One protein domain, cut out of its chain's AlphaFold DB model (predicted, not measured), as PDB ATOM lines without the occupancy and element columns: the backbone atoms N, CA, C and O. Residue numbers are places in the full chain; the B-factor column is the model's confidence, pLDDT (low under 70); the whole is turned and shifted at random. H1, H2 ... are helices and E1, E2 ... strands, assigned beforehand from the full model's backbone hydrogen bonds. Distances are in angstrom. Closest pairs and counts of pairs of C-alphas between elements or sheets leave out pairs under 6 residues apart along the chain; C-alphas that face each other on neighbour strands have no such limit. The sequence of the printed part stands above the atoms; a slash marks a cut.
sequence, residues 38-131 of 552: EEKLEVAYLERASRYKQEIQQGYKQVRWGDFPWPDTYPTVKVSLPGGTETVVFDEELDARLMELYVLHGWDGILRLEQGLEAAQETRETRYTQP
ATOM      1  N   GLU A  38      38.690  12.225  93.727       88.56
ATOM      2  CA  GLU A  38      37.394  11.649  94.083       88.56
ATOM      3  C   GLU A  38      37.451  10.120  94.162       88.56
ATOM      4  O   GLU A  38      37.097   9.563  95.197       88.56
ATOM      5  N   GLU A  39      38.016   9.460  93.145       89.62
ATOM      6  CA  GLU A  39      38.208   8.002  93.124       89.62
ATOM      7  C   GLU A  39      39.067   7.529  94.305       89.62
ATOM      8  O   GLU A  39      38.743   6.555  94.987       89.62
ATOM      9  N   LYS A  40      40.165   8.240  94.597       88.62
ATOM     10  CA  LYS A  40      41.033   7.915  95.741       88.62
ATOM     11  C   LYS A  40      40.286   8.047  97.066       88.62
ATOM     12  O   LYS A  40      40.452   7.206  97.948       88.62
ATOM     13  N   LEU A  41      39.483   9.100  97.216       90.25
ATOM     14  CA  LEU A  41      38.691   9.349  98.419       90.25
ATOM     15  C   LEU A  41      37.523   8.370  98.563       90.25
ATOM     16  O   LEU A  41      37.142   8.060  99.689       90.25
ATOM     17  N   GLU A  42      36.941   7.901  97.464       91.75
ATOM     18  CA  GLU A  42      35.893   6.881  97.463       91.75
ATOM     19  C   GLU A  42      36.436   5.535  97.946       91.75
ATOM     20  O   GLU A  42      35.921   4.977  98.915       91.75
ATOM     21  N   VAL A  43      37.540   5.057  97.363       91.19
ATOM     22  CA  VAL A  43      38.182   3.808  97.800       91.19
ATOM     23  C   VAL A  43      38.575   3.887  99.278       91.19
ATOM     24  O   VAL A  43      38.280   2.982 100.060       91.19
ATOM     25  N   ALA A  44      39.161   5.013  99.688       90.88
ATOM     26  CA  ALA A  44      39.498   5.281 101.079       90.88
ATOM     27  C   ALA A  44      38.288   5.222 102.025       90.88
ATOM     28  O   ALA A  44      38.397   4.732 103.153       90.88
ATOM     29  N   TYR A  45      37.144   5.746 101.584       94.31
ATOM     30  CA  TYR A  45      35.915   5.731 102.362       94.31
ATOM     31  C   TYR A  45      35.370   4.317 102.528       94.31
ATOM     32  O   TYR A  45      35.097   3.918 103.658       94.31
ATOM     33  N   LEU A  46      35.305   3.528 101.453       93.81
ATOM     34  CA  LEU A  46      34.836   2.140 101.505       93.81
ATOM     35  C   LEU A  46      35.678   1.284 102.463       93.81
ATOM     36  O   LEU A  46      35.144   0.511 103.267       93.81
ATOM     37  N   GLU A  47      37.001   1.462 102.438       92.31
ATOM     38  CA  GLU A  47      37.907   0.802 103.380       92.31
ATOM     39  C   GLU A  47      37.661   1.250 104.826       92.31
ATOM     40  O   GLU A  47      37.586   0.423 105.745       92.31
ATOM     41  N   ARG A  48      37.508   2.561 105.051       94.81
ATOM     42  CA  ARG A  48      37.270   3.113 106.388       94.81
ATOM     43  C   ARG A  48      35.908   2.708 106.952       94.81
ATOM     44  O   ARG A  48      35.849   2.399 108.145       94.81
ATOM     45  N   ALA A  49      34.859   2.679 106.132       95.00
ATOM     46  CA  ALA A  49      33.511   2.240 106.489       95.00
ATOM     47  C   ALA A  49      33.495   0.743 106.842       95.00
ATOM     48  O   ALA A  49      32.975   0.349 107.888       95.00
ATOM     49  N   SER A  50      34.189  -0.088 106.056       93.69
ATOM     50  CA  SER A  50      34.374  -1.514 106.365       93.69
ATOM     51  C   SER A  50      35.071  -1.724 107.714       93.69
ATOM     52  O   SER A  50      34.661  -2.565 108.517       93.69
ATOM     53  N   ARG A  51      36.109  -0.926 108.004       94.56
ATOM     54  CA  ARG A  51      36.794  -0.944 109.304       94.56
ATOM     55  C   ARG A  51      35.885  -0.453 110.432       94.56
ATOM     56  O   ARG A  51      35.835  -1.087 111.482       94.56
ATOM     57  N   TYR A  52      35.139   0.627 110.205       95.12
ATOM     58  CA  TYR A  52      34.188   1.185 111.164       95.12
ATOM     59  C   TYR A  52      33.151   0.143 111.601       95.12
ATOM     60  O   TYR A  52      32.927  -0.029 112.797       95.12
ATOM     61  N   LYS A  53      32.608  -0.640 110.661       93.19
ATOM     62  CA  LYS A  53      31.669  -1.737 110.944       93.19
ATOM     63  C   LYS A  53      32.249  -2.800 111.886       93.19
ATOM     64  O   LYS A  53      31.547  -3.335 112.740       93.19
ATOM     65  N   GLN A  54      33.546  -3.088 111.790       92.81
ATOM     66  CA  GLN A  54      34.223  -4.008 112.713       92.81
ATOM     67  C   GLN A  54      34.505  -3.346 114.071       92.81
ATOM     68  O   GLN A  54      34.289  -3.953 115.125       92.81
ATOM     69  N   GLU A  55      34.977  -2.098 114.061       93.50
ATOM     70  CA  GLU A  55      35.302  -1.328 115.264       93.50
ATOM     71  C   GLU A  55      34.059  -1.066 116.119       93.50
ATOM     72  O   GLU A  55      34.121  -1.206 117.339       93.50
ATOM     73  N   ILE A  56      32.914  -0.749 115.506       92.19
ATOM     74  CA  ILE A  56      31.668  -0.468 116.224       92.19
ATOM     75  C   ILE A  56      31.160  -1.720 116.944       92.19
ATOM     76  O   ILE A  56      30.774  -1.657 118.114       92.19
ATOM     77  N   GLN A  57      31.281  -2.890 116.305       89.62
ATOM     78  CA  GLN A  57      30.955  -4.177 116.919       89.62
ATOM     79  C   GLN A  57      31.849  -4.485 118.125       89.62
ATOM     80  O   GLN A  57      31.392  -5.006 119.146       89.62
ATOM     81  N   GLN A  58      33.138  -4.162 118.044       90.06
ATOM     82  CA  GLN A  58      34.042  -4.300 119.184       90.06
ATOM     83  C   GLN A  58      33.744  -3.260 120.269       90.06
ATOM     84  O   GLN A  58      33.768  -3.589 121.455       90.06
ATOM     85  N   GLY A  59      33.402  -2.033 119.881       90.06
ATOM     86  CA  GLY A  59      33.077  -0.941 120.787       90.06
ATOM     87  C   GLY A  59      31.859  -1.239 121.655       90.06
ATOM     88  O   GLY A  59      31.915  -1.061 122.872       90.06
ATOM     89  N   TYR A  60      30.784  -1.791 121.084       88.44
ATOM     90  CA  TYR A  60      29.614  -2.196 121.872       88.44
ATOM     91  C   TYR A  60      29.931  -3.273 122.916       88.44
ATOM     92  O   TYR A  60      29.377  -3.219 124.014       88.44
ATOM     93  N   LYS A  61      30.864  -4.197 122.637       85.69
ATOM     94  CA  LYS A  61      31.324  -5.196 123.625       85.69
ATOM     95  C   LYS A  61      32.041  -4.559 124.817       85.69
ATOM     96  O   LYS A  61      32.045  -5.134 125.900       85.69
ATOM     97  N   GLN A  62      32.660  -3.395 124.626       85.25
ATOM     98  CA  GLN A  62      33.354  -2.666 125.692       85.25
ATOM     99  C   GLN A  62      32.393  -1.806 126.521       85.25
ATOM    100  O   GLN A  62      32.609  -1.614 127.716       85.25
ATOM    101  N   VAL A  63      31.330  -1.297 125.894       82.50
ATOM    102  CA  VAL A  63      30.373  -0.371 126.514       82.50
ATOM    103  C   VAL A  63      29.221  -1.106 127.224       82.50
ATOM    104  O   VAL A  63      28.758  -0.637 128.262       82.50
ATOM    105  N   ARG A  64      28.785  -2.283 126.740       68.31
ATOM    106  CA  ARG A  64      27.702  -3.084 127.349       68.31
ATOM    107  C   ARG A  64      28.184  -4.427 127.904       68.31
ATOM    108  O   ARG A  64      28.751  -5.246 127.192       68.31
ATOM    109  N   TRP A  65      27.846  -4.701 129.165       61.38
ATOM    110  CA  TRP A  65      28.114  -5.966 129.866       61.38
ATOM    111  C   TRP A  65      27.137  -7.105 129.491       61.38
ATOM    112  O   TRP A  65      26.559  -7.722 130.383       61.38
ATOM    113  N   GLY A  66      26.938  -7.418 128.204       51.00
ATOM    114  CA  GLY A  66      26.409  -8.753 127.876       51.00
ATOM    115  C   GLY A  66      25.630  -8.952 126.586       51.00
ATOM    116  O   GLY A  66      25.793 -10.016 126.013       51.00
ATOM    117  N   ASP A  67      24.860  -7.983 126.083       57.06
ATOM    118  CA  ASP A  67      24.024  -8.229 124.898       57.06
ATOM    119  C   ASP A  67      24.110  -7.099 123.868       57.06
ATOM    120  O   ASP A  67      23.809  -5.926 124.135       57.06
ATOM    121  N   PHE A  68      24.559  -7.500 122.678       55.94
ATOM    122  CA  PHE A  68      24.629  -6.701 121.464       55.94
ATOM    123  C   PHE A  68      23.188  -6.349 121.056       55.94
ATOM    124  O   PHE A  68      22.416  -7.265 120.759       55.94
ATOM    125  N   PRO A  69      22.763  -5.069 121.059       57.81
ATOM    126  CA  PRO A  69      21.589  -4.719 120.271       57.81
ATOM    127  C   PRO A  69      21.962  -5.068 118.824       57.81
ATOM    128  O   PRO A  69      23.092  -4.807 118.438       57.81
ATOM    129  N   TRP A  70      21.089  -5.798 118.130       61.22
ATOM    130  CA  TRP A  70      21.224  -6.388 116.789       61.22
ATOM    131  C   TRP A  70      22.338  -5.817 115.878       61.22
ATOM    132  O   TRP A  70      22.571  -4.612 115.910       61.22
ATOM    133  N   PRO A  71      22.981  -6.647 115.024       58.84
ATOM    134  CA  PRO A  71      24.112  -6.277 114.146       58.84
ATOM    135  C   PRO A  71      23.991  -4.947 113.374       58.84
ATOM    136  O   PRO A  71      25.025  -4.404 112.996       58.84
ATOM    137  N   ASP A  72      22.779  -4.403 113.239       65.12
ATOM    138  CA  ASP A  72      22.441  -3.212 112.457       65.12
ATOM    139  C   ASP A  72      22.037  -1.983 113.306       65.12
ATOM    140  O   ASP A  72      21.596  -0.967 112.771       65.12
ATOM    141  N   THR A  73      22.143  -2.031 114.642       83.00
ATOM    142  CA  THR A  73      21.899  -0.831 115.470       83.00
ATOM    143  C   THR A  73      23.127   0.067 115.529       83.00
ATOM    144  O   THR A  73      23.986  -0.087 116.395       83.00
ATOM    145  N   TYR A  74      23.181   1.033 114.617       92.12
ATOM    146  CA  TYR A  74      24.190   2.085 114.612       92.12
ATOM    147  C   TYR A  74      23.840   3.232 115.578       92.12
ATOM    148  O   TYR A  74      22.661   3.483 115.858       92.12
ATOM    149  N   PRO A  75      24.842   3.955 116.114       94.25
ATOM    150  CA  PRO A  75      24.607   5.174 116.878       94.25
ATOM    151  C   PRO A  75      23.854   6.211 116.046       94.25
ATOM    152  O   PRO A  75      24.057   6.324 114.839       94.25
ATOM    153  N   THR A  76      23.007   6.999 116.706       95.19
ATOM    154  CA  THR A  76      22.214   8.044 116.050       95.19
ATOM    155  C   THR A  76      22.291   9.355 116.817       95.19
ATOM    156  O   THR A  76      22.248   9.341 118.050       95.19
ATOM    157  N   VAL A  77      22.304  10.479 116.106       96.06
ATOM    158  CA  VAL A  77      22.208  11.827 116.684       96.06
ATOM    159  C   VAL A  77      20.995  12.540 116.096       96.06
ATOM    160  O   VAL A  77      20.734  12.462 114.898       96.06
ATOM    161  N   LYS A  78      20.243  13.241 116.951       95.75
ATOM    162  CA  LYS A  78      19.167  14.138 116.516       95.75
ATOM    163  C   LYS A  78      19.730  15.540 116.329       95.75
ATOM    164  O   LYS A  78      20.260  16.110 117.279       95.75
ATOM    165  N   VAL A  79      19.576  16.093 115.134       95.00
ATOM    166  CA  VAL A  79      20.081  17.413 114.751       95.00
ATOM    167  C   VAL A  79      18.906  18.352 114.520       95.00
ATOM    168  O   VAL A  79      17.944  18.008 113.837       95.00
ATOM    169  N   SER A  80      18.959  19.548 115.110       95.00
ATOM    170  CA  SER A  80      17.942  20.580 114.896       95.00
ATOM    171  C   SER A  80      18.348  21.479 113.730       95.00
ATOM    172  O   SER A  80      19.240  22.318 113.877       95.00
ATOM    173  N   LEU A  81      17.663  21.333 112.599       93.62
ATOM    174  CA  LEU A  81      17.933  22.036 111.346       93.62
ATOM    175  C   LEU A  81      16.808  23.035 111.022       93.62
ATOM    176  O   LEU A  81      15.702  22.942 111.571       93.62
ATOM    177  N   PRO A  82      17.046  24.017 110.134       88.00
ATOM    178  CA  PRO A  82      15.968  24.832 109.586       88.00
ATOM    179  C   PRO A  82      14.929  23.936 108.896       88.00
ATOM    180  O   PRO A  82      15.238  23.269 107.916       88.00
ATOM    181  N   GLY A  83      13.701  23.912 109.417       88.06
ATOM    182  CA  GLY A  83      12.606  23.100 108.874       88.06
ATOM    183  C   GLY A  83      12.267  21.838 109.672       88.06
ATOM    184  O   GLY A  83      11.193  21.280 109.461       88.06
ATOM    185  N   GLY A  84      13.090  21.420 110.642       93.31
ATOM    186  CA  GLY A  84      12.745  20.276 111.488       93.31
ATOM    187  C   GLY A  84      13.893  19.691 112.303       93.31
ATOM    188  O   GLY A  84      15.015  20.189 112.317       93.31
ATOM    189  N   THR A  85      13.586  18.612 113.019       95.50
ATOM    190  CA  THR A  85      14.601  17.769 113.655       95.50
ATOM    191  C   THR A  85      14.822  16.544 112.792       95.50
ATOM    192  O   THR A  85      13.874  15.826 112.481       95.50
ATOM    193  N   GLU A  86      16.075  16.285 112.462       94.94
ATOM    194  CA  GLU A  86      16.490  15.164 111.639       94.94
ATOM    195  C   GLU A  86      17.285  14.164 112.479       94.94
ATOM    196  O   GLU A  86      17.993  14.549 113.410       94.94
ATOM    197  N   THR A  87      17.138  12.870 112.199       96.44
ATOM    198  CA  THR A  87      17.965  11.833 112.829       96.44
ATOM    199  C   THR A  87      19.029  11.395 111.835       96.44
ATOM    200  O   THR A  87      18.709  11.004 110.714       96.44
ATOM    201  N   VAL A  88      20.288  11.483 112.252       96.94
ATOM    202  CA  VAL A  88      21.452  11.044 111.480       96.94
ATOM    203  C   VAL A  88      21.959   9.746 112.086       96.94
ATOM    204  O   VAL A  88      22.208   9.683 113.294       96.94
ATOM    205  N   VAL A  89      22.072   8.719 111.249       96.62
ATOM    206  CA  VAL A  89      22.635   7.412 111.591       96.62
ATOM    207  C   VAL A  89      24.110   7.416 111.191       96.62
ATOM    208  O   VAL A  89      24.465   7.962 110.151       96.62
ATOM    209  N   PHE A  90      24.979   6.883 112.048       96.62
ATOM    210  CA  PHE A  90      26.410   6.769 111.760       96.62
ATOM    211  C   PHE A  90      26.703   5.351 111.272       96.62
ATOM    212  O   PHE A  90      27.052   4.491 112.074       96.62
ATOM    213  N   ASP A  91      26.529   5.115 109.978       95.38
ATOM    214  CA  ASP A  91      26.716   3.830 109.296       95.38
ATOM    215  C   ASP A  91      27.539   4.008 108.002       95.38
ATOM    216  O   ASP A  91      28.194   5.033 107.797       95.38
ATOM    217  N   GLU A  92      27.563   2.990 107.142       94.94
ATOM    218  CA  GLU A  92      28.228   3.036 105.836       94.94
ATOM    219  C   GLU A  92      27.649   4.057 104.838       94.94
ATOM    220  O   GLU A  92      28.304   4.317 103.834       94.94
ATOM    221  N   GLU A  93      26.482   4.655 105.106       96.19
ATOM    222  CA  GLU A  93      25.849   5.683 104.262       96.19
ATOM    223  C   GLU A  93      26.099   7.108 104.788       96.19
ATOM    224  O   GLU A  93      25.545   8.093 104.284       96.19
ATOM    225  N   LEU A  94      26.952   7.253 105.811       97.25
ATOM    226  CA  LEU A  94      27.235   8.546 106.427       97.25
ATOM    227  C   LEU A  94      27.751   9.578 105.412       97.25
ATOM    228  O   LEU A  94      27.454  10.759 105.563       97.25
ATOM    229  N   ASP A  95      28.507   9.184 104.385       97.00
ATOM    230  CA  ASP A  95      29.010  10.136 103.392       97.00
ATOM    231  C   ASP A  95      27.900  10.729 102.516       97.00
ATOM    232  O   ASP A  95      27.851  11.951 102.357       97.00
ATOM    233  N   ALA A  96      26.979   9.897 102.026       95.75
ATOM    234  CA  ALA A  96      25.779  10.329 101.319       95.75
ATOM    235  C   ALA A  96      24.940  11.252 102.207       95.75
ATOM    236  O   ALA A  96      24.486  12.311 101.769       95.75
ATOM    237  N   ARG A  97      24.823  10.911 103.495       97.56
ATOM    238  CA  ARG A  97      24.074  11.715 104.457       97.56
ATOM    239  C   ARG A  97      24.712  13.072 104.747       97.56
ATOM    240  O   ARG A  97      24.004  14.073 104.848       97.56
ATOM    241  N   LEU A  98      26.039  13.140 104.868       97.56
ATOM    242  CA  LEU A  98      26.743  14.420 104.994       97.56
ATOM    243  C   LEU A  98      26.607  15.253 103.716       97.56
ATOM    244  O   LEU A  98      26.437  16.467 103.807       97.56
ATOM    245  N   MET A  99      26.644  14.625 102.540       96.88
ATOM    246  CA  MET A  99      26.413  15.324 101.279       96.88
ATOM    247  C   MET A  99      25.004  15.925 101.225       96.88
ATOM    248  O   MET A  99      24.859  17.101 100.907       96.88
ATOM    249  N   GLU A 100      23.975  15.166 101.603       95.31
ATOM    250  CA  GLU A 100      22.593  15.650 101.666       95.31
ATOM    251  C   GLU A 100      22.448  16.835 102.631       95.31
ATOM    252  O   GLU A 100      21.893  17.870 102.262       95.31
ATOM    253  N   LEU A 101      23.019  16.736 103.837       96.06
ATOM    254  CA  LEU A 101      23.031  17.841 104.799       96.06
ATOM    255  C   LEU A 101      23.716  19.088 104.230       96.06
ATOM    256  O   LEU A 101      23.206  20.199 104.396       96.06
ATOM    257  N   TYR A 102      24.846  18.920 103.542       96.75
ATOM    258  CA  TYR A 102      25.553  20.022 102.895       96.75
ATOM    259  C   TYR A 102      24.732  20.645 101.759       96.75
ATOM    260  O   TYR A 102      24.603  21.868 101.673       96.75
ATOM    261  N   VAL A 103      24.105  19.827 100.918       93.75
ATOM    262  CA  VAL A 103      23.236  20.306  99.843       93.75
ATOM    263  C   VAL A 103      22.017  21.030 100.423       93.75
ATOM    264  O   VAL A 103      21.732  22.152 100.029       93.75
ATOM    265  N   LEU A 104      21.323  20.503 101.429       91.00
ATOM    266  CA  LEU A 104      20.093  21.120 101.950       91.00
ATOM    267  C   LEU A 104      20.337  22.319 102.876       91.00
ATOM    268  O   LEU A 104      19.596  23.314 102.834       91.00
ATOM    269  N   HIS A 105      21.401  22.275 103.675       93.81
ATOM    270  CA  HIS A 105      21.643  23.232 104.757       93.81
ATOM    271  C   HIS A 105      22.995  23.950 104.677       93.81
ATOM    272  O   HIS A 105      23.232  24.878 105.451       93.81
ATOM    273  N   GLY A 106      23.851  23.606 103.717       94.50
ATOM    274  CA  GLY A 106      25.210  24.135 103.627       94.50
ATOM    275  C   GLY A 106      26.089  23.620 104.759       94.50
ATOM    276  O   GLY A 106      25.753  22.658 105.455       94.50
ATOM    277  N   TRP A 107      27.209  24.301 104.986       96.06
ATOM    278  CA  TRP A 107      28.133  23.920 106.051       96.06
ATOM    279  C   TRP A 107      27.537  24.042 107.465       96.06
ATOM    280  O   TRP A 107      27.887  23.262 108.349       96.06
ATOM    281  N   ASP A 108      26.558  24.933 107.673       94.25
ATOM    282  CA  ASP A 108      25.828  25.061 108.947       94.25
ATOM    283  C   ASP A 108      25.138  23.745 109.356       94.25
ATOM    284  O   ASP A 108      25.114  23.396 110.535       94.25
ATOM    285  N   GLY A 109      24.634  22.963 108.392       96.00
ATOM    286  CA  GLY A 109      24.066  21.638 108.661       96.00
ATOM    287  C   GLY A 109      25.098  20.659 109.229       96.00
ATOM    288  O   GLY A 109      24.823  19.962 110.207       96.00
ATOM    289  N   ILE A 110      26.308  20.670 108.666       97.62
ATOM    290  CA  ILE A 110      27.437  19.844 109.119       97.62
ATOM    291  C   ILE A 110      27.884  20.272 110.521       97.62
ATOM    292  O   ILE A 110      28.040  19.431 111.404       97.62
ATOM    293  N   LEU A 111      28.010  21.580 110.764       95.88
ATOM    294  CA  LEU A 111      28.379  22.119 112.076       95.88
ATOM    295  C   LEU A 111      27.342  21.789 113.161       95.88
ATOM    296  O   LEU A 111      27.707  21.490 114.296       95.88
ATOM    297  N   ARG A 112      26.045  21.792 112.834       96.50
ATOM    298  CA  ARG A 112      24.990  21.387 113.779       96.50
ATOM    299  C   ARG A 112      25.034  19.898 114.102       96.50
ATOM    300  O   ARG A 112      24.794  19.528 115.252       96.50
ATOM    301  N   LEU A 113      25.324  19.045 113.117       97.31
ATOM    302  CA  LEU A 113      25.542  17.617 113.360       97.31
ATOM    303  C   LEU A 113      26.744  17.401 114.281       97.31
ATOM    304  O   LEU A 113      26.663  16.610 115.217       97.31
ATOM    305  N   GLU A 114      27.819  18.151 114.061       96.06
ATOM    306  CA  GLU A 114      29.010  18.128 114.903       96.06
ATOM    307  C   GLU A 114      28.705  18.501 116.358       96.06
ATOM    308  O   GLU A 114      29.012  17.735 117.269       96.06
ATOM    309  N   GLN A 115      27.994  19.610 116.580       95.25
ATOM    310  CA  GLN A 115      27.533  20.024 117.911       95.25
ATOM    311  C   GLN A 115      26.633  18.964 118.562       95.25
ATOM    312  O   GLN A 115      26.725  18.701 119.762       95.25
ATOM    313  N   GLY A 116      25.755  18.330 117.776       94.94
ATOM    314  CA  GLY A 116      24.910  17.234 118.244       94.94
ATOM    315  C   GLY A 116      25.721  16.003 118.663       94.94
ATOM    316  O   GLY A 116      25.396  15.366 119.666       94.94
ATOM    317  N   LEU A 117      26.790  15.687 117.927       94.81
ATOM    318  CA  LEU A 117      27.714  14.604 118.246       94.81
ATOM    319  C   LEU A 117      28.493  14.899 119.535       94.81
ATOM    320  O   LEU A 117      28.557  14.031 120.406       94.81
ATOM    321  N   GLU A 118      29.017  16.115 119.700       93.69
ATOM    322  CA  GLU A 118      29.689  16.551 120.934       93.69
ATOM    323  C   GLU A 118      28.746  16.461 122.145       93.69
ATOM    324  O   GLU A 118      29.065  15.818 123.149       93.69
ATOM    325  N   ALA A 119      27.522  16.986 122.030       93.19
ATOM    326  CA  ALA A 119      26.520  16.907 123.095       93.19
ATOM    327  C   ALA A 119      26.135  15.452 123.444       93.19
ATOM    328  O   ALA A 119      25.929  15.106 124.617       93.19
ATOM    329  N   ALA A 120      26.063  14.571 122.441       90.62
ATOM    330  CA  ALA A 120      25.805  13.147 122.641       90.62
ATOM    331  C   ALA A 120      26.973  12.430 123.341       90.62
ATOM    332  O   ALA A 120      26.743  11.463 124.070       90.62
ATOM    333  N   GLN A 121      28.212  12.899 123.187       89.88
ATOM    334  CA  GLN A 121      29.368  12.361 123.909       89.88
ATOM    335  C   GLN A 121      29.402  12.781 125.380       89.88
ATOM    336  O   GLN A 121      29.817  11.999 126.244       89.88
ATOM    337  N   GLU A 122      28.960  14.000 125.675       90.06
ATOM    338  CA  GLU A 122      28.949  14.546 127.033       90.06
ATOM    339  C   GLU A 122      27.799  13.995 127.883       90.06
ATOM    340  O   GLU A 122      27.930  13.836 129.103       90.06
ATOM    341  N   THR A 123      26.679  13.646 127.248       89.94
ATOM    342  CA  THR A 123      25.489  13.158 127.946       89.94
ATOM    343  C   THR A 123      25.745  11.786 128.574       89.94
ATOM    344  O   THR A 123      26.089  10.806 127.912       89.94
ATOM    345  N   ARG A 124      25.548  11.689 129.896       81.94
ATOM    346  CA  ARG A 124      25.864  10.481 130.680       81.94
ATOM    347  C   ARG A 124      25.155   9.229 130.152       81.94
ATOM    348  O   ARG A 124      25.758   8.163 130.121       81.94
ATOM    349  N   GLU A 125      23.896   9.352 129.746       81.25
ATOM    350  CA  GLU A 125      23.079   8.230 129.262       81.25
ATOM    351  C   GLU A 125      23.624   7.627 127.963       81.25
ATOM    352  O   GLU A 125      23.749   6.409 127.839       81.25
ATOM    353  N   THR A 126      24.009   8.467 127.009       79.88
ATOM    354  CA  THR A 126      24.535   8.052 125.703       79.88
ATOM    355  C   THR A 126      25.996   7.624 125.793       79.88
ATOM    356  O   THR A 126      26.388   6.659 125.140       79.88
ATOM    357  N   ARG A 127      26.798   8.273 126.647       79.25
ATOM    358  CA  ARG A 127      28.223   7.958 126.841       79.25
ATOM    359  C   ARG A 127      28.481   6.508 127.256       79.25
ATOM    360  O   ARG A 127      29.488   5.933 126.858       79.25
ATOM    361  N   TYR A 128      27.587   5.924 128.054       81.19
ATOM    362  CA  TYR A 128      27.695   4.532 128.515       81.19
ATOM    363  C   TYR A 128      26.856   3.545 127.706       81.19
ATOM    364  O   TYR A 128      26.823   2.366 128.044       81.19
ATOM    365  N   THR A 129      26.145   3.997 126.674       84.12
ATOM    366  CA  THR A 129      25.295   3.114 125.861       84.12
ATOM    367  C   THR A 129      25.763   2.993 124.421       84.12
ATOM    368  O   THR A 129      25.421   1.999 123.781       84.12
ATOM    369  N   GLN A 130      26.563   3.946 123.937       89.06
ATOM    370  CA  GLN A 130      27.048   4.009 122.563       89.06
ATOM    371  C   GLN A 130      28.583   4.158 122.530       89.06
ATOM    372  O   GLN A 130      29.148   4.914 123.327       89.06
ATOM    373  N   PRO A 131      29.289   3.469 121.619       92.12
ATOM    374  CA  PRO A 131      30.749   3.516 121.502       92.12
ATOM    375  C   PRO A 131      31.241   4.767 120.751       92.12
ATOM    376  O   PRO A 131      31.902   4.679 119.717       92.12
TER     377      PRO A 131
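What this domain is: This is residues 38 to 131 of the 552 residues of an uncharacterized protein of Actinobacteria bacterium (UniProt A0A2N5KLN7). One long helix, H1, makes one side of a loose frame, and opposite it H2 and H3 meet as a V, with the small two-stranded hairpin of E1 and E2 packed on H3. The short helix H4 sits at the far end of H3, and residues 128 to 131 after it turn back toward H1, while a long loop without named elements leads from H1 to E1. The printed part has 94 residues, with four named helices and two named strands in the order H1, E1, E2, H2, H3, H4; the sheet has the order E1 - E2 and is antiparallel, and the class is mostly helix. The whole is only just compact, close to loose, with a radius of gyration of the C-alphas of 14.5 A, and the C-alphas span 41 by 34 by 19 A along their three main axes.

Where its parts are: H1 takes residues 38 to 63, from C-alpha 38 at (37.394, 11.649, 94.083) to C-alpha 63 at (30.373, -0.371, 126.514), and is 35.3 A long from first to last C-alpha. It has a kink of 28 degrees near residue 57. After residues 64 to 75, strand E1 takes residues 76 to 81, 15.4 A, and strand E2 residues 84 to 89, 16.2 A. H2 takes residues 94 to 105 and is 15.8 A long. H3 takes residues 107 to 122 and is 23.0 A long, beginning at C-alpha 107 at (28.133, 23.920, 106.051). H4 takes residues 124 to 127, 5.2 A, and ends at C-alpha 127 at (28.223, 7.958, 126.841).

How they stand to each other: H1 touches no helix, but it is near H2, with 5 pairs of C-alphas within 10 A. H1 is apart from E2, H3 and H4. E1 and E2 form a hairpin and are antiparallel, with 153 degrees between their N-to-C directions. The C-alphas of Lys 78 and Thr 87 face each other at 4.5 A, and N 79 and O 86 are within hydrogen-bond range at 2.8 A, as are N 88 and O 77 at 2.9 A. E1 and H3 have 12 pairs of C-alphas within 8 A, the closest being those of Val 79 and Leu 113 at 5.6 A. E2 has one such pair with H2, the C-alphas of Val 88 and Arg 97 at 7.5 A. H2 touches H3 with residues 98 to 102 alone, and the closest C-alphas are those of Leu 101 and Gly 109, 5.5 A apart. H2 and H3 run opposite ways at a steep tilt of 55 degrees. H3 and H4 only just touch, with 3 pairs of C-alphas within 8 A, and only at the corner by their link; the closest are those of Gln 121 and Arg 127, 5.4 A. In H2 and H3 every O i to N i+4 pair is within hydrogen-bond range, in H1 20 of 22 are, and H4 is too short for such a pair.

The domain as a whole: The two C-alphas farthest apart are those of Glu 38 and Gly 66, 41.0 A. The first and last printed C-alphas, those of Glu 38 and Pro 131, are 29.4 A apart. The printed part has no cut. The link from H1 to E1, 12 residues, is long; the links E1 to E2, E2 to H2, H2 to H3 and H3 to H4 are tight. The mean pLDDT of the printed part is 89.3, and residues 64 to 72, nine residues within the long link, are under 70 in this predicted model.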